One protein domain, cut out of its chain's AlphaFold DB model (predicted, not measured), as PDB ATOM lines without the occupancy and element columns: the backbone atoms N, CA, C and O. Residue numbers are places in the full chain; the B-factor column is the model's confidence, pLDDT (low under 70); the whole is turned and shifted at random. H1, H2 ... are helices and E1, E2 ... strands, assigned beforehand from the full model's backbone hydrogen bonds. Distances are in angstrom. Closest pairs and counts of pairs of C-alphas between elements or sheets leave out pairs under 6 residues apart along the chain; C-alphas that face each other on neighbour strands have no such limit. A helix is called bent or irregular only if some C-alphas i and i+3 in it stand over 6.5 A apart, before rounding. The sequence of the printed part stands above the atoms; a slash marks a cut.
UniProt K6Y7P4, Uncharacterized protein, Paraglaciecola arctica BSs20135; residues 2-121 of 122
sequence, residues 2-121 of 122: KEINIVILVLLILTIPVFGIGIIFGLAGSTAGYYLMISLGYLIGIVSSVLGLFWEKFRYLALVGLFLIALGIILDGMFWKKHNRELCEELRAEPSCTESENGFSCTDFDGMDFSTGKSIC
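What this domain is: This is residues 2 to 121 of the 122 residues of an uncharacterized protein of Paraglaciecola arctica BSs20135 (UniProt K6Y7P4). A small sheet of three strands, E1, E2 and E3, sits with the short helix H5 at one end of a long rod, whose length is made by the helix H4. Along the other part of H4 lies a bundle, with H3 folded back on H4, H1 at their far end and H2 packed on H3, away from the sheet. The printed part has 120 residues with five named helices and three named strands, in the order H1 H2 H3 H4 E1 E2 E3 H5, and is mostly helix; the sheet, in the order E1 E2 E3, is antiparallel. The whole is only just loose, close to extended, with a radius of gyration of the C-alphas of 20.0 A and spans of 64 by 26 by 19 A.

How they stand to each other: E1, residues 97 to 100, E2, residues 103 to 109, and E3, residues 112 to 117, form a meander, each strand the antiparallel neighbour of the one before. The hairpin of E1 and E2 has N 98 and O 105 within hydrogen-bond range at 2.8 A; the hairpin of E2 and E3 has N 106 and O 114 at 2.8 A. H4, residues 56 to 93, only grazes the sheet, with residues 88 to 92. H5, residues 118 to 121, also only grazes it, and touches H4 at residues 84 to 88, with the C-alphas of Asn 84 and Ile 120 closest at 4.9 A. H3, residues 29 to 54, makes a helical hairpin with H4, touching it at residues 58 to 76 of H4, with the C-alphas of Gly 41 and Gly 65 closest at 4.1 A, at a shallow tilt of 17 degrees, opposite ways. H1, residues 2 to 14, touches residues 42 to 53 of H3, opposite ways, with the C-alphas of Asn 5 and Ser 49 closest at 5.2 A, at a shallow tilt of 34 degrees, only just short of steep. With its residues 5 to 8, H1 only just touches H4, with 3 pairs of C-alphas within 8 A, the closest being Asn 5 and Arg 59 at 7.1 A. H1, H3 and H4 form an up and down bundle, each running against the one before it. H2, residues 16 to 26, makes a helical hairpin with H3, touching residues 31 to 42 of H3 at a steep tilt of 38 degrees, with the C-alphas of Gly 26 and Ala 32 closest at 3.9 A; H2 is apart from H4. Every O i to N i+4 pair is within hydrogen-bond range in H1 and H2, against 18 of 22 in H3 and 30 of 34 in H4; H5 is too short for such a pair.

Where its parts are: H1 begins at C-alpha 2, (198.052, 175.550, 291.420). H3 is 38.6 A long and H4 58.1 A, from C-alpha 56 at (194.787, 182.846, 294.882) to C-alpha 93 at (242.502, 177.507, 327.587). H3 has a kink of 29 degrees near residue 36. H3 and H4 are irregular: C-alphas 30 and 33 are 7.9 A apart, and C-alphas 57 and 60 are 7.2 A apart. H5 ends at C-alpha 121, (237.569, 174.086, 315.933).

The domain as a whole: The two C-alphas farthest apart are those of Phe 54 and Pro 95, at 63.8 A. The printed part has no cut, and its links are tight. The mean pLDDT of the printed part is 88.1, and residue 30 is under 70.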
ATOM      1  N   LYS A   2     198.303 176.504 290.321       75.94
ATOM      2  CA  LYS A   2     198.052 175.550 291.420       75.94
ATOM      3  C   LYS A   2     199.213 174.569 291.605       75.94
ATOM      4  O   LYS A   2     199.463 174.145 292.728       75.94
ATOM      5  N   GLU A   3     199.961 174.282 290.533       84.44
ATOM      6  CA  GLU A   3     201.150 173.430 290.600       84.44
ATOM      7  C   GLU A   3     202.193 173.976 291.584       84.44
ATOM      8  O   GLU A   3     202.786 173.193 292.310       84.44
ATOM      9  N   ILE A   4     202.371 175.302 291.686       83.00
ATOM     10  CA  ILE A   4     203.365 175.905 292.591       83.00
ATOM     11  C   ILE A   4     203.006 175.634 294.058       83.00
ATOM     12  O   ILE A   4     203.858 175.194 294.822       83.00
ATOM     13  N   ASN A   5     201.743 175.830 294.447       82.19
ATOM     14  CA  ASN A   5     201.295 175.550 295.817       82.19
ATOM     15  C   ASN A   5     201.367 174.053 296.142       82.19
ATOM     16  O   ASN A   5     201.703 173.697 297.265       82.19
ATOM     17  N   ILE A   6     201.100 173.179 295.163       87.00
ATOM     18  CA  ILE A   6     201.263 171.728 295.323       87.00
ATOM     19  C   ILE A   6     202.740 171.380 295.535       87.00
ATOM     20  O   ILE A   6     203.052 170.640 296.459       87.00
ATOM     21  N   VAL A   7     203.651 171.941 294.735       88.75
ATOM     22  CA  VAL A   7     205.098 171.719 294.886       88.75
ATOM     23  C   VAL A   7     205.584 172.195 296.255       88.75
ATOM     24  O   VAL A   7     206.267 171.442 296.944       88.75
ATOM     25  N   ILE A   8     205.198 173.399 296.689       85.75
ATOM     26  CA  ILE A   8     205.563 173.926 298.013       85.75
ATOM     27  C   ILE A   8     205.001 173.035 299.125       85.75
ATOM     28  O   ILE A   8     205.723 172.692 300.057       85.75
ATOM     29  N   LEU A   9     203.738 172.617 299.018       87.75
ATOM     30  CA  LEU A   9     203.108 171.749 300.008       87.75
ATOM     31  C   LEU A   9     203.809 170.388 300.099       87.75
ATOM     32  O   LEU A   9     204.070 169.917 301.201       87.75
ATOM     33  N   VAL A  10     204.158 169.777 298.962       90.88
ATOM     34  CA  VAL A  10     204.914 168.514 298.922       90.88
ATOM     35  C   VAL A  10     206.285 168.684 299.571       90.88
ATOM     36  O   VAL A  10     206.658 167.858 300.399       90.88
ATOM     37  N   LEU A  11     207.011 169.763 299.258       87.94
ATOM     38  CA  LEU A  11     208.305 170.051 299.883       87.94
ATOM     39  C   LEU A  11     208.179 170.175 301.406       87.94
ATOM     40  O   LEU A  11     208.931 169.525 302.122       87.94
ATOM     41  N   LEU A  12     207.196 170.938 301.894       85.69
ATOM     42  CA  LEU A  12     206.959 171.124 303.329       85.69
ATOM     43  C   LEU A  12     206.547 169.825 304.034       85.69
ATOM     44  O   LEU A  12     206.943 169.601 305.174       85.69
ATOM     45  N   ILE A  13     205.772 168.960 303.370       88.94
ATOM     46  CA  ILE A  13     205.383 167.651 303.912       88.94
ATOM     47  C   ILE A  13     206.596 166.722 304.017       88.94
ATOM     48  O   ILE A  13     206.774 166.067 305.043       88.94
ATOM     49  N   LEU A  14     207.450 166.676 302.992       87.81
ATOM     50  CA  LEU A  14     208.658 165.842 302.999       87.81
ATOM     51  C   LEU A  14     209.629 166.231 304.120       87.81
ATOM     52  O   LEU A  14     210.359 165.384 304.629       87.81
ATOM     53  N   THR A  15     209.612 167.496 304.532       84.88
ATOM     54  CA  THR A  15     210.479 168.022 305.584       84.88
ATOM     55  C   THR A  15     209.772 168.191 306.938       84.88
ATOM     56  O   THR A  15     210.352 168.765 307.858       84.88
ATOM     57  N   ILE A  16     208.574 167.615 307.126       85.12
ATOM     58  CA  ILE A  16     207.848 167.572 308.415       85.12
ATOM     59  C   ILE A  16     208.705 167.115 309.609       85.12
ATOM     60  O   ILE A  16     208.546 167.692 310.686       85.12
ATOM     61  N   PRO A  17     209.623 166.133 309.493       83.75
ATOM     62  CA  PRO A  17     210.471 165.758 310.626       83.75
ATOM     63  C   PRO A  17     211.281 166.938 311.194       83.75
ATOM     64  O   PRO A  17     211.463 167.035 312.406       83.75
ATOM     65  N   VAL A  18     211.686 167.888 310.341       80.75
ATOM     66  CA  VAL A  18     212.393 169.119 310.740       80.75
ATOM     67  C   VAL A  18     211.492 170.034 311.572       80.75
ATOM     68  O   VAL A  18     211.964 170.680 312.503       80.75
ATOM     69  N   PHE A  19     210.188 170.061 311.291       81.38
ATOM     70  CA  PHE A  19     209.216 170.814 312.083       81.38
ATOM     71  C   PHE A  19     209.071 170.251 313.503       81.38
ATOM     72  O   PHE A  19     209.049 171.016 314.464       81.38
ATOM     73  N   GLY A  20     209.041 168.922 313.654       81.06
ATOM     74  CA  GLY A  20     209.004 168.279 314.973       81.06
ATOM     75  C   GLY A  20     210.226 168.629 315.828       81.06
ATOM     76  O   GLY A  20     210.083 169.008 316.989       81.06
ATOM     77  N   ILE A  21     211.416 168.591 315.219       81.44
ATOM     78  CA  ILE A  21     212.672 169.054 315.828       81.44
ATOM     79  C   ILE A  21     212.552 170.537 316.213       81.44
ATOM     80  O   ILE A  21     212.807 170.896 317.359       81.44
ATOM     81  N   GLY A  22     212.078 171.384 315.298       77.62
ATOM     82  CA  GLY A  22     211.877 172.812 315.544       77.62
ATOM     83  C   GLY A  22     210.957 173.120 316.729       77.62
ATOM     84  O   GLY A  22     211.235 174.049 317.479       77.62
ATOM     85  N   ILE A  23     209.901 172.337 316.965       81.31
ATOM     86  CA  ILE A  23     209.043 172.523 318.146       81.31
ATOM     87  C   ILE A  23     209.786 172.129 319.424       81.31
ATOM     88  O   ILE A  23     209.784 172.891 320.388       81.31
ATOM     89  N   ILE A  24     210.423 170.955 319.440       84.25
ATOM     90  CA  ILE A  24     211.108 170.438 320.634       84.25
ATOM     91  C   ILE A  24     212.233 171.390 321.050       84.25
ATOM     92  O   ILE A  24     212.293 171.809 322.204       84.25
ATOM     93  N   PHE A  25     213.082 171.789 320.101       80.75
ATOM     94  CA  PHE A  25     214.188 172.706 320.364       80.75
ATOM     95  C   PHE A  25     213.750 174.174 320.474       80.75
ATOM     96  O   PHE A  25     214.406 174.964 321.146       80.75
ATOM     97  N   GLY A  26     212.614 174.546 319.879       75.25
ATOM     98  CA  GLY A  26     211.982 175.857 320.055       75.25
ATOM     99  C   GLY A  26     211.481 176.092 321.479       75.25
ATOM    100  O   GLY A  26     211.401 177.231 321.930       75.25
ATOM    101  N   LEU A  27     211.184 175.016 322.205       78.38
ATOM    102  CA  LEU A  27     210.855 175.047 323.629       78.38
ATOM    103  C   LEU A  27     212.099 174.889 324.523       78.38
ATOM    104  O   LEU A  27     212.009 175.083 325.735       78.38
ATOM    105  N   ALA A  28     213.259 174.566 323.941       72.81
ATOM    106  CA  ALA A  28     214.512 174.361 324.654       72.81
ATOM    107  C   ALA A  28     215.373 175.640 324.658       72.81
ATOM    108  O   ALA A  28     216.042 175.976 323.682       72.81
ATOM    109  N   GLY A  29     215.367 176.339 325.797       70.88
ATOM    110  CA  GLY A  29     216.409 177.274 326.245       70.88
ATOM    111  C   GLY A  29     217.070 178.174 325.187       70.88
ATOM    112  O   GLY A  29     216.409 178.941 324.489       70.88
ATOM    113  N   SER A  30     218.405 178.124 325.123       68.25
ATOM    114  CA  SER A  30     219.278 179.048 324.376       68.25
ATOM    115  C   SER A  30     219.065 179.064 322.858       68.25
ATOM    116  O   SER A  30     219.489 180.011 322.196       68.25
ATOM    117  N   THR A  31     218.376 178.065 322.306       75.75
ATOM    118  CA  THR A  31     218.128 177.910 320.866       75.75
ATOM    119  C   THR A  31     216.689 178.244 320.451       75.75
ATOM    120  O   THR A  31     216.349 178.222 319.268       75.75
ATOM    121  N   ALA A  32     215.831 178.596 321.414       77.44
ATOM    122  CA  ALA A  32     214.386 178.716 321.233       77.44
ATOM    123  C   ALA A  32     213.963 179.667 320.095       77.44
ATOM    124  O   ALA A  32     213.050 179.365 319.326       77.44
ATOM    125  N   GLY A  33     214.634 180.815 319.953       83.25
ATOM    126  CA  GLY A  33     214.190 181.889 319.057       83.25
ATOM    127  C   GLY A  33     214.170 181.508 317.573       83.25
ATOM    128  O   GLY A  33     213.180 181.751 316.880       83.25
ATOM    129  N   TYR A  34     215.242 180.895 317.071       85.88
ATOM    130  CA  TYR A  34     215.335 180.553 315.651       85.88
ATOM    131  C   TYR A  34     214.589 179.252 315.317       85.88
ATOM    132  O   TYR A  34     213.998 179.157 314.244       85.88
ATOM    133  N   TYR A  35     214.492 178.299 316.249       87.56
ATOM    134  CA  TYR A  35     213.660 177.106 316.064       87.56
ATOM    135  C   TYR A  35     212.152 177.412 316.097       87.56
ATOM    136  O   TYR A  35     211.389 176.845 315.306       87.56
ATOM    137  N   LEU A  36     211.707 178.373 316.919       86.75
ATOM    138  CA  LEU A  36     210.340 178.907 316.854       86.75
ATOM    139  C   LEU A  36     210.059 179.581 315.509       86.75
ATOM    140  O   LEU A  36     208.985 179.394 314.941       86.75
ATOM    141  N   MET A  37     211.029 180.319 314.964       89.12
ATOM    142  CA  MET A  37     210.911 180.953 313.649       89.12
ATOM    143  C   MET A  37     210.760 179.926 312.522       89.12
ATOM    144  O   MET A  37     209.871 180.077 311.683       89.12
ATOM    145  N   ILE A  38     211.564 178.855 312.541       89.81
ATOM    146  CA  ILE A  38     211.431 177.722 311.610       89.81
ATOM    147  C   ILE A  38     210.025 177.125 311.729       89.81
ATOM    148  O   ILE A  38     209.338 176.954 310.723       89.81
ATOM    149  N   SER A  39     209.565 176.874 312.956       90.06
ATOM    150  CA  SER A  39     208.258 176.263 313.221       90.06
ATOM    151  C   SER A  39     207.095 177.131 312.721       90.06
ATOM    152  O   SER A  39     206.202 176.652 312.020       90.06
ATOM    153  N   LEU A  40     207.123 178.434 313.006       91.25
ATOM    154  CA  LEU A  40     206.134 179.385 312.498       91.25
ATOM    155  C   LEU A  40     206.170 179.480 310.969       91.25
ATOM    156  O   LEU A  40     205.114 179.522 310.339       91.25
ATOM    157  N   GLY A  41     207.361 179.456 310.368       92.06
ATOM    158  CA  GLY A  41     207.532 179.424 308.917       92.06
ATOM    159  C   GLY A  41     206.866 178.204 308.274       92.06
ATOM    160  O   GLY A  41     206.136 178.359 307.293       92.06
ATOM    161  N   TYR A  42     207.023 177.015 308.868       91.31
ATOM    162  CA  TYR A  42     206.315 175.798 308.444       91.31
ATOM    163  C   TYR A  42     204.801 175.942 308.553       91.31
ATOM    164  O   TYR A  42     204.089 175.643 307.596       91.31
ATOM    165  N   LEU A  43     204.301 176.423 309.694       91.88
ATOM    166  CA  LEU A  43     202.866 176.570 309.924       91.88
ATOM    167  C   LEU A  43     202.241 177.545 308.915       91.88
ATOM    168  O   LEU A  43     201.240 177.221 308.276       91.88
ATOM    169  N   ILE A  44     202.874 178.707 308.716       93.38
ATOM    170  CA  ILE A  44     202.460 179.701 307.720       93.38
ATOM    171  C   ILE A  44     202.512 179.087 306.323       93.38
ATOM    172  O   ILE A  44     201.536 179.201 305.583       93.38
ATOM    173  N   GLY A  45     203.603 178.406 305.967       91.81
ATOM    174  CA  GLY A  45     203.792 177.772 304.664       91.81
ATOM    175  C   GLY A  45     202.715 176.734 304.350       91.81
ATOM    176  O   GLY A  45     202.106 176.797 303.284       91.81
ATOM    177  N   ILE A  46     202.420 175.826 305.285       91.38
ATOM    178  CA  ILE A  46     201.411 174.772 305.111       91.38
ATOM    179  C   ILE A  46     200.015 175.387 305.003       91.38
ATOM    180  O   ILE A  46     199.311 175.139 304.024       91.38
ATOM    181  N   VAL A  47     199.625 176.226 305.968       93.31
ATOM    182  CA  VAL A  47     198.282 176.826 306.006       93.31
ATOM    183  C   VAL A  47     198.038 177.669 304.757       93.31
ATOM    184  O   VAL A  47     197.017 177.509 304.091       93.31
ATOM    185  N   SER A  48     198.985 178.529 304.382       92.81
ATOM    186  CA  SER A  48     198.839 179.377 303.195       92.81
ATOM    187  C   SER A  48     198.903 178.601 301.881       92.81
ATOM    188  O   SER A  48     198.177 178.960 300.955       92.81
ATOM    189  N   SER A  49     199.682 177.515 301.793       89.38
ATOM    190  CA  SER A  49     199.697 176.648 300.606       89.38
ATOM    191  C   SER A  49     198.360 175.932 300.423       89.38
ATOM    192  O   SER A  49     197.844 175.901 299.308       89.38
ATOM    193  N   VAL A  50     197.754 175.429 301.508       91.12
ATOM    194  CA  VAL A  50     196.418 174.805 301.484       91.12
ATOM    195  C   VAL A  50     195.346 175.828 301.110       91.12
ATOM    196  O   VAL A  50     194.582 175.598 300.174       91.12
ATOM    197  N   LEU A  51     195.313 176.990 301.775       91.62
ATOM    198  CA  LEU A  51     194.381 178.075 301.440       91.62
ATOM    199  C   LEU A  51     194.579 178.561 299.998       91.62
ATOM    200  O   LEU A  51     193.608 178.871 299.310       91.62
ATOM    201  N   GLY A  52     195.823 178.568 299.517       88.94
ATOM    202  CA  GLY A  52     196.208 178.924 298.157       88.94
ATOM    203  C   GLY A  52     195.679 177.976 297.077       88.94
ATOM    204  O   GLY A  52     195.647 178.363 295.908       88.94
ATOM    205  N   LEU A  53     195.241 176.760 297.424       89.12
ATOM    206  CA  LEU A  53     194.549 175.866 296.485       89.12
ATOM    207  C   LEU A  53     193.127 176.356 296.165       89.12
ATOM    208  O   LEU A  53     192.629 176.111 295.062       89.12
ATOM    209  N   PHE A  54     192.502 177.066 297.109       90.38
ATOM    210  CA  PHE A  54     191.124 177.561 297.017       90.38
ATOM    211  C   PHE A  54     191.051 179.057 296.688       90.38
ATOM    212  O   PHE A  54     190.156 179.489 295.964       90.38
ATOM    213  N   TRP A  55     192.006 179.851 297.181       89.44
ATOM    214  CA  TRP A  55     192.020 181.307 297.062       89.44
ATOM    215  C   TRP A  55     193.398 181.824 296.639       89.44
ATOM    216  O   TRP A  55     194.351 181.812 297.417       89.44
ATOM    217  N   GLU A  56     193.497 182.396 295.435       83.12
ATOM    218  CA  GLU A  56     194.787 182.846 294.882       83.12
ATOM    219  C   GLU A  56     195.498 183.929 295.708       83.12
ATOM    220  O   GLU A  56     196.716 184.068 295.625       83.12
ATOM    221  N   LYS A  57     194.763 184.686 296.528       85.62
ATOM    222  CA  LYS A  57     195.303 185.799 297.327       85.62
ATOM    223  C   LYS A  57     196.365 185.340 298.333       85.62
ATOM    224  O   LYS A  57     197.277 186.099 298.644       85.62
ATOM    225  N   PHE A  58     196.275 184.096 298.805       84.50
ATOM    226  CA  PHE A  58     197.188 183.537 299.807       84.50
ATOM    227  C   PHE A  58     198.478 182.961 299.212       84.50
ATOM    228  O   PHE A  58     199.375 182.593 299.966       84.50
ATOM    229  N   ARG A  59     198.624 182.938 297.877       78.50
ATOM    230  CA  ARG A  59     199.787 182.334 297.198       78.50
ATOM    231  C   ARG A  59     201.127 182.920 297.646       78.50
ATOM    232  O   ARG A  59     202.106 182.202 297.790       78.50
ATOM    233  N   TYR A  60     201.169 184.228 297.893       85.50
ATOM    234  CA  TYR A  60     202.401 184.913 298.282       85.50
ATOM    235  C   TYR A  60     202.750 184.716 299.759       85.50
ATOM    236  O   TYR A  60     203.914 184.838 300.126       85.50
ATOM    237  N   LEU A  61     201.774 184.360 300.600       88.81
ATOM    238  CA  LEU A  61     202.025 184.071 302.012       88.81
ATOM    239  C   LEU A  61     202.846 182.783 302.192       88.81
ATOM    240  O   LEU A  61     203.642 182.701 303.124       88.81
ATOM    241  N   ALA A  62     202.724 181.819 301.272       86.75
ATOM    242  CA  ALA A  62     203.526 180.594 301.298       86.75
ATOM    243  C   ALA A  62     205.022 180.884 301.123       86.75
ATOM    244  O   ALA A  62     205.861 180.284 301.795       86.75
ATOM    245  N   LEU A  63     205.356 181.874 300.289       88.81
ATOM    246  CA  LEU A  63     206.731 182.336 300.101       88.81
ATOM    247  C   LEU A  63     207.292 183.001 301.363       88.81
ATOM    248  O   LEU A  63     208.464 182.815 301.674       88.81
ATOM    249  N   VAL A  64     206.460 183.728 302.116       91.06
ATOM    250  CA  VAL A  64     206.858 184.295 303.416       91.06
ATOM    251  C   VAL A  64     207.192 183.180 304.409       91.06
ATOM    252  O   VAL A  64     208.199 183.269 305.106       91.06
ATOM    253  N   GLY A  65     206.403 182.099 304.432       90.88
ATOM    254  CA  GLY A  65     206.703 180.914 305.242       90.88
ATOM    255  C   GLY A  65     208.063 180.296 304.898       90.88
ATOM    256  O   GLY A  65     208.884 180.081 305.788       90.88
ATOM    257  N   LEU A  66     208.345 180.096 303.606       89.50
ATOM    258  CA  LEU A  66     209.646 179.596 303.139       89.50
ATOM    259  C   LEU A  66     210.806 180.529 303.505       89.50
ATOM    260  O   LEU A  66     211.869 180.059 303.906       89.50
ATOM    261  N   PHE A  67     210.601 181.842 303.404       93.31
ATOM    262  CA  PHE A  67     211.604 182.830 303.791       93.31
ATOM    263  C   PHE A  67     211.946 182.745 305.286       93.31
ATOM    264  O   PHE A  67     213.123 182.761 305.643       93.31
ATOM    265  N   LEU A  68     210.944 182.587 306.157       92.88
ATOM    266  CA  LEU A  68     211.160 182.411 307.598       92.88
ATOM    267  C   LEU A  68     211.920 181.120 307.920       92.88
ATOM    268  O   LEU A  68     212.816 181.140 308.762       92.88
ATOM    269  N   ILE A  69     211.608 180.020 307.229       91.31
ATOM    270  CA  ILE A  69     212.348 178.756 307.372       91.31
ATOM    271  C   ILE A  69     213.815 178.961 306.980       91.31
ATOM    272  O   ILE A  69     214.708 178.595 307.742       91.31
ATOM    273  N   ALA A  70     214.074 179.579 305.824       91.75
ATOM    274  CA  ALA A  70     215.432 179.836 305.353       91.75
ATOM    275  C   ALA A  70     216.222 180.719 306.330       91.75
ATOM    276  O   ALA A  70     217.363 180.405 306.662       91.75
ATOM    277  N   LEU A  71     215.604 181.790 306.839       94.00
ATOM    278  CA  LEU A  71     216.228 182.676 307.816       94.00
ATOM    279  C   LEU A  71     216.552 181.943 309.123       94.00
ATOM    280  O   LEU A  71     217.648 182.096 309.657       94.00
ATOM    281  N   GLY A  72     215.630 181.112 309.610       90.44
ATOM    282  CA  GLY A  72     215.842 180.301 310.803       90.44
ATOM    283  C   GLY A  72     217.002 179.310 310.660       90.44
ATOM    284  O   GLY A  72     217.810 179.195 311.576       90.44
ATOM    285  N   ILE A  73     217.145 178.663 309.497       89.81
ATOM    286  CA  ILE A  73     218.275 177.759 309.203       89.81
ATOM    287  C   ILE A  73     219.607 178.522 309.177       89.81
ATOM    288  O   ILE A  73     220.612 178.042 309.697       89.81
ATOM    289  N   ILE A  74     219.630 179.727 308.599       93.56
ATOM    290  CA  ILE A  74     220.834 180.571 308.588       93.56
ATOM    291  C   ILE A  74     221.232 180.954 310.019       93.56
ATOM    292  O   ILE A  74     222.413 180.904 310.363       93.56
ATOM    293  N   LEU A  75     220.260 181.318 310.859       91.69
ATOM    294  CA  LEU A  75     220.498 181.661 312.261       91.69
ATOM    295  C   LEU A  75     221.019 180.468 313.072       91.69
ATOM    296  O   LEU A  75     221.964 180.652 313.835       91.69
ATOM    297  N   ASP A  76     220.471 179.269 312.864       90.12
ATOM    298  CA  ASP A  76     220.965 178.029 313.480       90.12
ATOM    299  C   ASP A  76     222.432 177.770 313.106       90.12
ATOM    300  O   ASP A  76     223.286 177.594 313.976       90.12
ATOM    301  N   GLY A  77     222.769 177.872 311.816       89.12
ATOM    302  CA  GLY A  77     224.146 177.712 311.349       89.12
ATOM    303  C   GLY A  77     225.111 178.747 311.941       89.12
ATOM    304  O   GLY A  77     226.232 178.409 312.320       89.12
ATOM    305  N   MET A  78     224.688 180.011 312.062       91.12
ATOM    306  CA  MET A  78     225.501 181.053 312.699       91.12
ATOM    307  C   MET A  78     225.670 180.822 314.203       91.12
ATOM    308  O   MET A  78     226.762 181.058 314.724       91.12
ATOM    309  N   PHE A  79     224.622 180.356 314.888       90.50
ATOM    310  CA  PHE A  79     224.667 180.032 316.310       90.50
ATOM    311  C   PHE A  79     225.677 178.919 316.585       90.50
ATOM    312  O   PHE A  79     226.615 179.143 317.344       90.50
ATOM    313  N   TRP A  80     225.558 177.771 315.912       89.19
ATOM    314  CA  TRP A  80     226.473 176.644 316.118       89.19
ATOM    315  C   TRP A  80     227.909 176.984 315.746       89.19
ATOM    316  O   TRP A  80     228.832 176.603 316.456       89.19
ATOM    317  N   LYS A  81     228.121 177.771 314.686       91.94
ATOM    318  CA  LYS A  81     229.463 178.238 314.328       91.94
ATOM    319  C   LYS A  81     230.076 179.123 315.415       91.94
ATOM    320  O   LYS A  81     231.262 178.998 315.708       91.94
ATOM    321  N   LYS A  82     229.286 180.029 315.998       91.38
ATOM    322  CA  LYS A  82     229.740 180.894 317.089       91.38
ATOM    323  C   LYS A  82     230.004 180.080 318.357       91.38
ATOM    324  O   LYS A  82     231.081 180.206 318.925       91.38
ATOM    325  N   HIS A  83     229.062 179.223 318.738       91.12
ATOM    326  CA  HIS A  83     229.160 178.379 319.923       91.12
ATOM    327  C   HIS A  83     230.365 177.433 319.856       91.12
ATOM    328  O   HIS A  83     231.146 177.376 320.794       91.12
ATOM    329  N   ASN A  84     230.582 176.766 318.718       92.88
ATOM    330  CA  ASN A  84     231.733 175.884 318.525       92.88
ATOM    331  C   ASN A  84     233.058 176.644 318.605       92.88
ATOM    332  O   ASN A  84     234.016 176.152 319.192       92.88
ATOM    333  N   ARG A  85     233.114 177.864 318.061       93.06
ATOM    334  CA  ARG A  85     234.306 178.704 318.172       93.06
ATOM    335  C   ARG A  85     234.598 179.090 319.623       93.06
ATOM    336  O   ARG A  85     235.747 178.997 320.036       93.06
ATOM    337  N   GLU A  86     233.584 179.522 320.367       93.81
ATOM    338  CA  GLU A  86     233.727 179.879 321.785       93.81
ATOM    339  C   GLU A  86     234.176 178.662 322.604       93.81
ATOM    340  O   GLU A  86     235.177 178.739 323.310       93.81
ATOM    341  N   LEU A  87     233.533 177.511 322.398       92.88
ATOM    342  CA  LEU A  87     233.899 176.251 323.041       92.88
ATOM    343  C   LEU A  87     235.319 175.793 322.661       92.88
ATOM    344  O   LEU A  87     236.057 175.297 323.501       92.88
ATOM    345  N   CYS A  88     235.749 175.984 321.413       93.50
ATOM    346  CA  CYS A  88     237.121 175.695 320.989       93.50
ATOM    347  C   CYS A  88     238.154 176.550 321.744       93.50
ATOM    348  O   CYS A  88     239.197 176.046 322.160       93.50
ATOM    349  N   GLU A  89     237.889 177.853 321.885       94.19
ATOM    350  CA  GLU A  89     238.772 178.777 322.603       94.19
ATOM    351  C   GLU A  89     238.832 178.420 324.100       94.19
ATOM    352  O   GLU A  89     239.916 178.422 324.681       94.19
ATOM    353  N   GLU A  90     237.703 178.021 324.688       93.44
ATOM    354  CA  GLU A  90     237.597 177.559 326.076       93.44
ATOM    355  C   GLU A  90     238.365 176.250 326.320       93.44
ATOM    356  O   GLU A  90     239.230 176.192 327.194       93.44
ATOM    357  N   LEU A  91     238.161 175.232 325.479       92.75
ATOM    358  CA  LEU A  91     238.845 173.938 325.598       92.75
ATOM    359  C   LEU A  91     240.365 174.035 325.394       92.75
ATOM    360  O   LEU A  91     241.105 173.207 325.916       92.75
ATOM    361  N   ARG A  92     240.854 175.023 324.633       92.81
ATOM    362  CA  ARG A  92     242.299 175.287 324.491       92.81
ATOM    363  C   ARG A  92     242.898 176.031 325.676       92.81
ATOM    364  O   ARG A  92     244.108 175.959 325.881       92.81
ATOM    365  N   ALA A  93     242.081 176.792 326.394       92.69
ATOM    366  CA  ALA A  93     242.502 177.507 327.587       92.69
ATOM    367  C   ALA A  93     242.496 176.605 328.832       92.69
ATOM    368  O   ALA A  93     243.245 176.878 329.769       92.69
ATOM    369  N   GLU A  94     241.685 175.545 328.828       92.00
ATOM    370  CA  GLU A  94     241.522 174.625 329.951       92.00
ATOM    371  C   GLU A  94     242.728 173.670 330.115       92.00
ATOM    372  O   GLU A  94     242.990 172.844 329.233       92.00
ATOM    373  N   PRO A  95     243.459 173.711 331.248       91.62
ATOM    374  CA  PRO A  95     244.613 172.838 331.477       91.62
ATOM    375  C   PRO A  95     244.277 171.348 331.579       91.62
ATOM    376  O   PRO A  95     245.157 170.514 331.358       91.62
ATOM    377  N   SER A  96     243.037 171.000 331.943       92.94
ATOM    378  CA  SER A  96     242.584 169.606 332.027       92.94
ATOM    379  C   SER A  96     242.303 168.981 330.652       92.94
ATOM    380  O   SER A  96     242.105 167.766 330.557       92.94
ATOM    381  N   CYS A  97     242.309 169.790 329.587       92.31
ATOM    382  CA  CYS A  97     241.996 169.384 328.227       92.31
ATOM    383  C   CYS A  97     243.250 169.133 327.383       92.31
ATOM    384  O   CYS A  97     244.210 169.900 327.381       92.31
ATOM    385  N   THR A  98     243.227 168.056 326.597       93.50
ATOM    386  CA  THR A  98     244.258 167.742 325.599       93.50
ATOM    387  C   THR A  98     243.647 167.713 324.199       93.50
ATOM    388  O   THR A  98     242.700 166.967 323.940       93.50
ATOM    389  N   GLU A  99     244.204 168.511 323.280       92.81
ATOM    390  CA  GLU A  99     243.846 168.503 321.856       92.81
ATOM    391  C   GLU A  99     244.590 167.363 321.135       92.81
ATOM    392  O   GLU A  99     245.812 167.232 321.224       92.81
ATOM    393  N   SER A 100     243.848 166.524 320.415       89.38
ATOM    394  CA  SER A 100     244.338 165.380 319.639       89.38
ATOM    395  C   SER A 100     243.845 165.448 318.190       89.38
ATOM    396  O   SER A 100     242.982 166.257 317.846       89.38
ATOM    397  N   GLU A 101     244.328 164.550 317.325       86.38
ATOM    398  CA  GLU A 101     243.871 164.480 315.926       86.38
ATOM    399  C   GLU A 101     242.361 164.227 315.785       86.38
ATOM    400  O   GLU A 101     241.764 164.630 314.786       86.38
ATOM    401  N   ASN A 102     241.742 163.606 316.793       87.00
ATOM    402  CA  ASN A 102     240.321 163.271 316.802       87.00
ATOM    403  C   ASN A 102     239.448 164.354 317.463       87.00
ATOM    404  O   ASN A 102     238.229 164.330 317.282       87.00
ATOM    405  N   GLY A 103     240.043 165.318 318.176       91.69
ATOM    406  CA  GLY A 103     239.339 166.359 318.932       91.69
ATOM    407  C   GLY A 103     239.904 166.570 320.336       91.69
ATOM    408  O   GLY A 103     241.082 166.294 320.567       91.69
ATOM    409  N   PHE A 104     239.079 167.054 321.265       92.88
ATOM    410  CA  PHE A 104     239.486 167.343 322.645       92.88
ATOM    411  C   PHE A 104     239.033 166.240 323.595       92.88
ATOM    412  O   PHE A 104     237.912 165.739 323.484       92.88
ATOM    413  N   SER A 105     239.897 165.908 324.549       93.88
ATOM    414  CA  SER A 105     239.572 165.068 325.699       93.88
ATOM    415  C   SER A 105     239.996 165.791 326.968       93.88
ATOM    416  O   SER A 105     241.162 166.165 327.092       93.88
ATOM    417  N   CYS A 106     239.065 165.968 327.896       93.06
ATOM    418  CA  CYS A 106     239.270 166.669 329.155       93.06
ATOM    419  C   CYS A 106     238.908 165.755 330.318       93.06
ATOM    420  O   CYS A 106     237.872 165.093 330.275       93.06
ATOM    421  N   THR A 107     239.759 165.723 331.339       92.75
ATOM    422  CA  THR A 107     239.536 164.901 332.543       92.75
ATOM    423  C   THR A 107     238.712 165.612 333.614       92.75
ATOM    424  O   THR A 107     238.287 164.985 334.576       92.75
ATOM    425  N   ASP A 108     238.563 166.934 333.504       89.62
ATOM    426  CA  ASP A 108     237.782 167.743 334.442       89.62
ATOM    427  C   ASP A 108     237.358 169.057 333.770       89.62
ATOM    428  O   ASP A 108     237.996 170.096 333.942       89.62
ATOM    429  N   PHE A 109     236.338 168.989 332.913       89.19
ATOM    430  CA  PHE A 109     235.715 170.151 332.276       89.19
ATOM    431  C   PHE A 109     234.332 170.349 332.902       89.19
ATOM    432  O   PHE A 109     233.483 169.460 332.827       89.19
ATOM    433  N   ASP A 110     234.123 171.477 333.586       86.38
ATOM    434  CA  ASP A 110     232.918 171.750 334.387       86.38
ATOM    435  C   ASP A 110     232.566 170.649 335.417       86.38
ATOM    436  O   ASP A 110     231.396 170.398 335.723       86.38
ATOM    437  N   GLY A 111     233.576 169.984 335.991       84.56
ATOM    438  CA  GLY A 111     233.388 168.954 337.017       84.56
ATOM    439  C   GLY A 111     233.098 167.552 336.473       84.56
ATOM    440  O   GLY A 111     232.665 166.687 337.240       84.56
ATOM    441  N   MET A 112     233.271 167.323 335.164       89.56
ATOM    442  CA  MET A 112     233.015 166.037 334.509       89.56
ATOM    443  C   MET A 112     234.054 165.720 333.422       89.56
ATOM    444  O   MET A 112     234.660 166.616 332.834       89.56
ATOM    445  N   ASP A 113     234.212 164.431 333.103       90.19
ATOM    446  CA  ASP A 113     234.926 164.011 331.894       90.19
ATOM    447  C   ASP A 113     234.181 164.528 330.656       90.19
ATOM    448  O   ASP A 113     232.975 164.311 330.495       90.19
ATOM    449  N   PHE A 114     234.906 165.183 329.750       92.12
ATOM    450  CA  PHE A 114     234.344 165.742 328.525       92.12
ATOM    451  C   PHE A 114     235.159 165.319 327.309       92.12
ATOM    452  O   PHE A 114     236.390 165.323 327.316       92.12
ATOM    453  N   SER A 115     234.469 164.977 326.224       90.94
ATOM    454  CA  SER A 115     235.107 164.645 324.953       90.94
ATOM    455  C   SER A 115     234.308 165.214 323.799       90.94
ATOM    456  O   SER A 115     233.083 165.083 323.766       90.94
ATOM    457  N   THR A 116     235.000 165.781 322.821       92.00
ATOM    458  CA  THR A 116     234.363 166.296 321.615       92.00
ATOM    459  C   THR A 116     235.231 166.097 320.383       92.00
ATOM    460  O   THR A 116     236.445 165.931 320.477       92.00
ATOM    461  N   GLY A 117     234.600 166.098 319.211       90.38
ATOM    462  CA  GLY A 117     235.276 165.905 317.936       90.38
ATOM    463  C   GLY A 117     236.063 167.134 317.475       90.38
ATOM    464  O   GLY A 117     235.779 168.272 317.847       90.38
ATOM    465  N   LYS A 118     237.021 166.915 316.570       89.00
ATOM    466  CA  LYS A 118     237.840 167.974 315.951       89.00
ATOM    467  C   LYS A 118     237.019 169.072 315.258       89.00
ATOM    468  O   LYS A 118     237.487 170.198 315.112       89.00
ATOM    469  N   SER A 119     235.790 168.762 314.836       88.19
ATOM    470  CA  SER A 119     234.893 169.695 314.139       88.19
ATOM    471  C   SER A 119     234.504 170.926 314.960       88.19
ATOM    472  O   SER A 119     233.977 171.871 314.391       88.19
ATOM    473  N   ILE A 120     234.748 170.940 316.273       88.62
ATOM    474  CA  ILE A 120     234.477 172.114 317.116       88.62
ATOM    475  C   ILE A 120     235.388 173.298 316.753       88.62
ATOM    476  O   ILE A 120     234.964 174.446 316.831       88.62
ATOM    477  N   CYS A 121     236.607 173.039 316.280       86.88
ATOM    478  CA  CYS A 121     237.569 174.086 315.933       86.88
ATOM    479  C   CYS A 121     237.689 174.369 314.421       86.88
ATOM    480  O   CYS A 121     238.622 175.073 314.021       86.88
TER     481      CYS A 121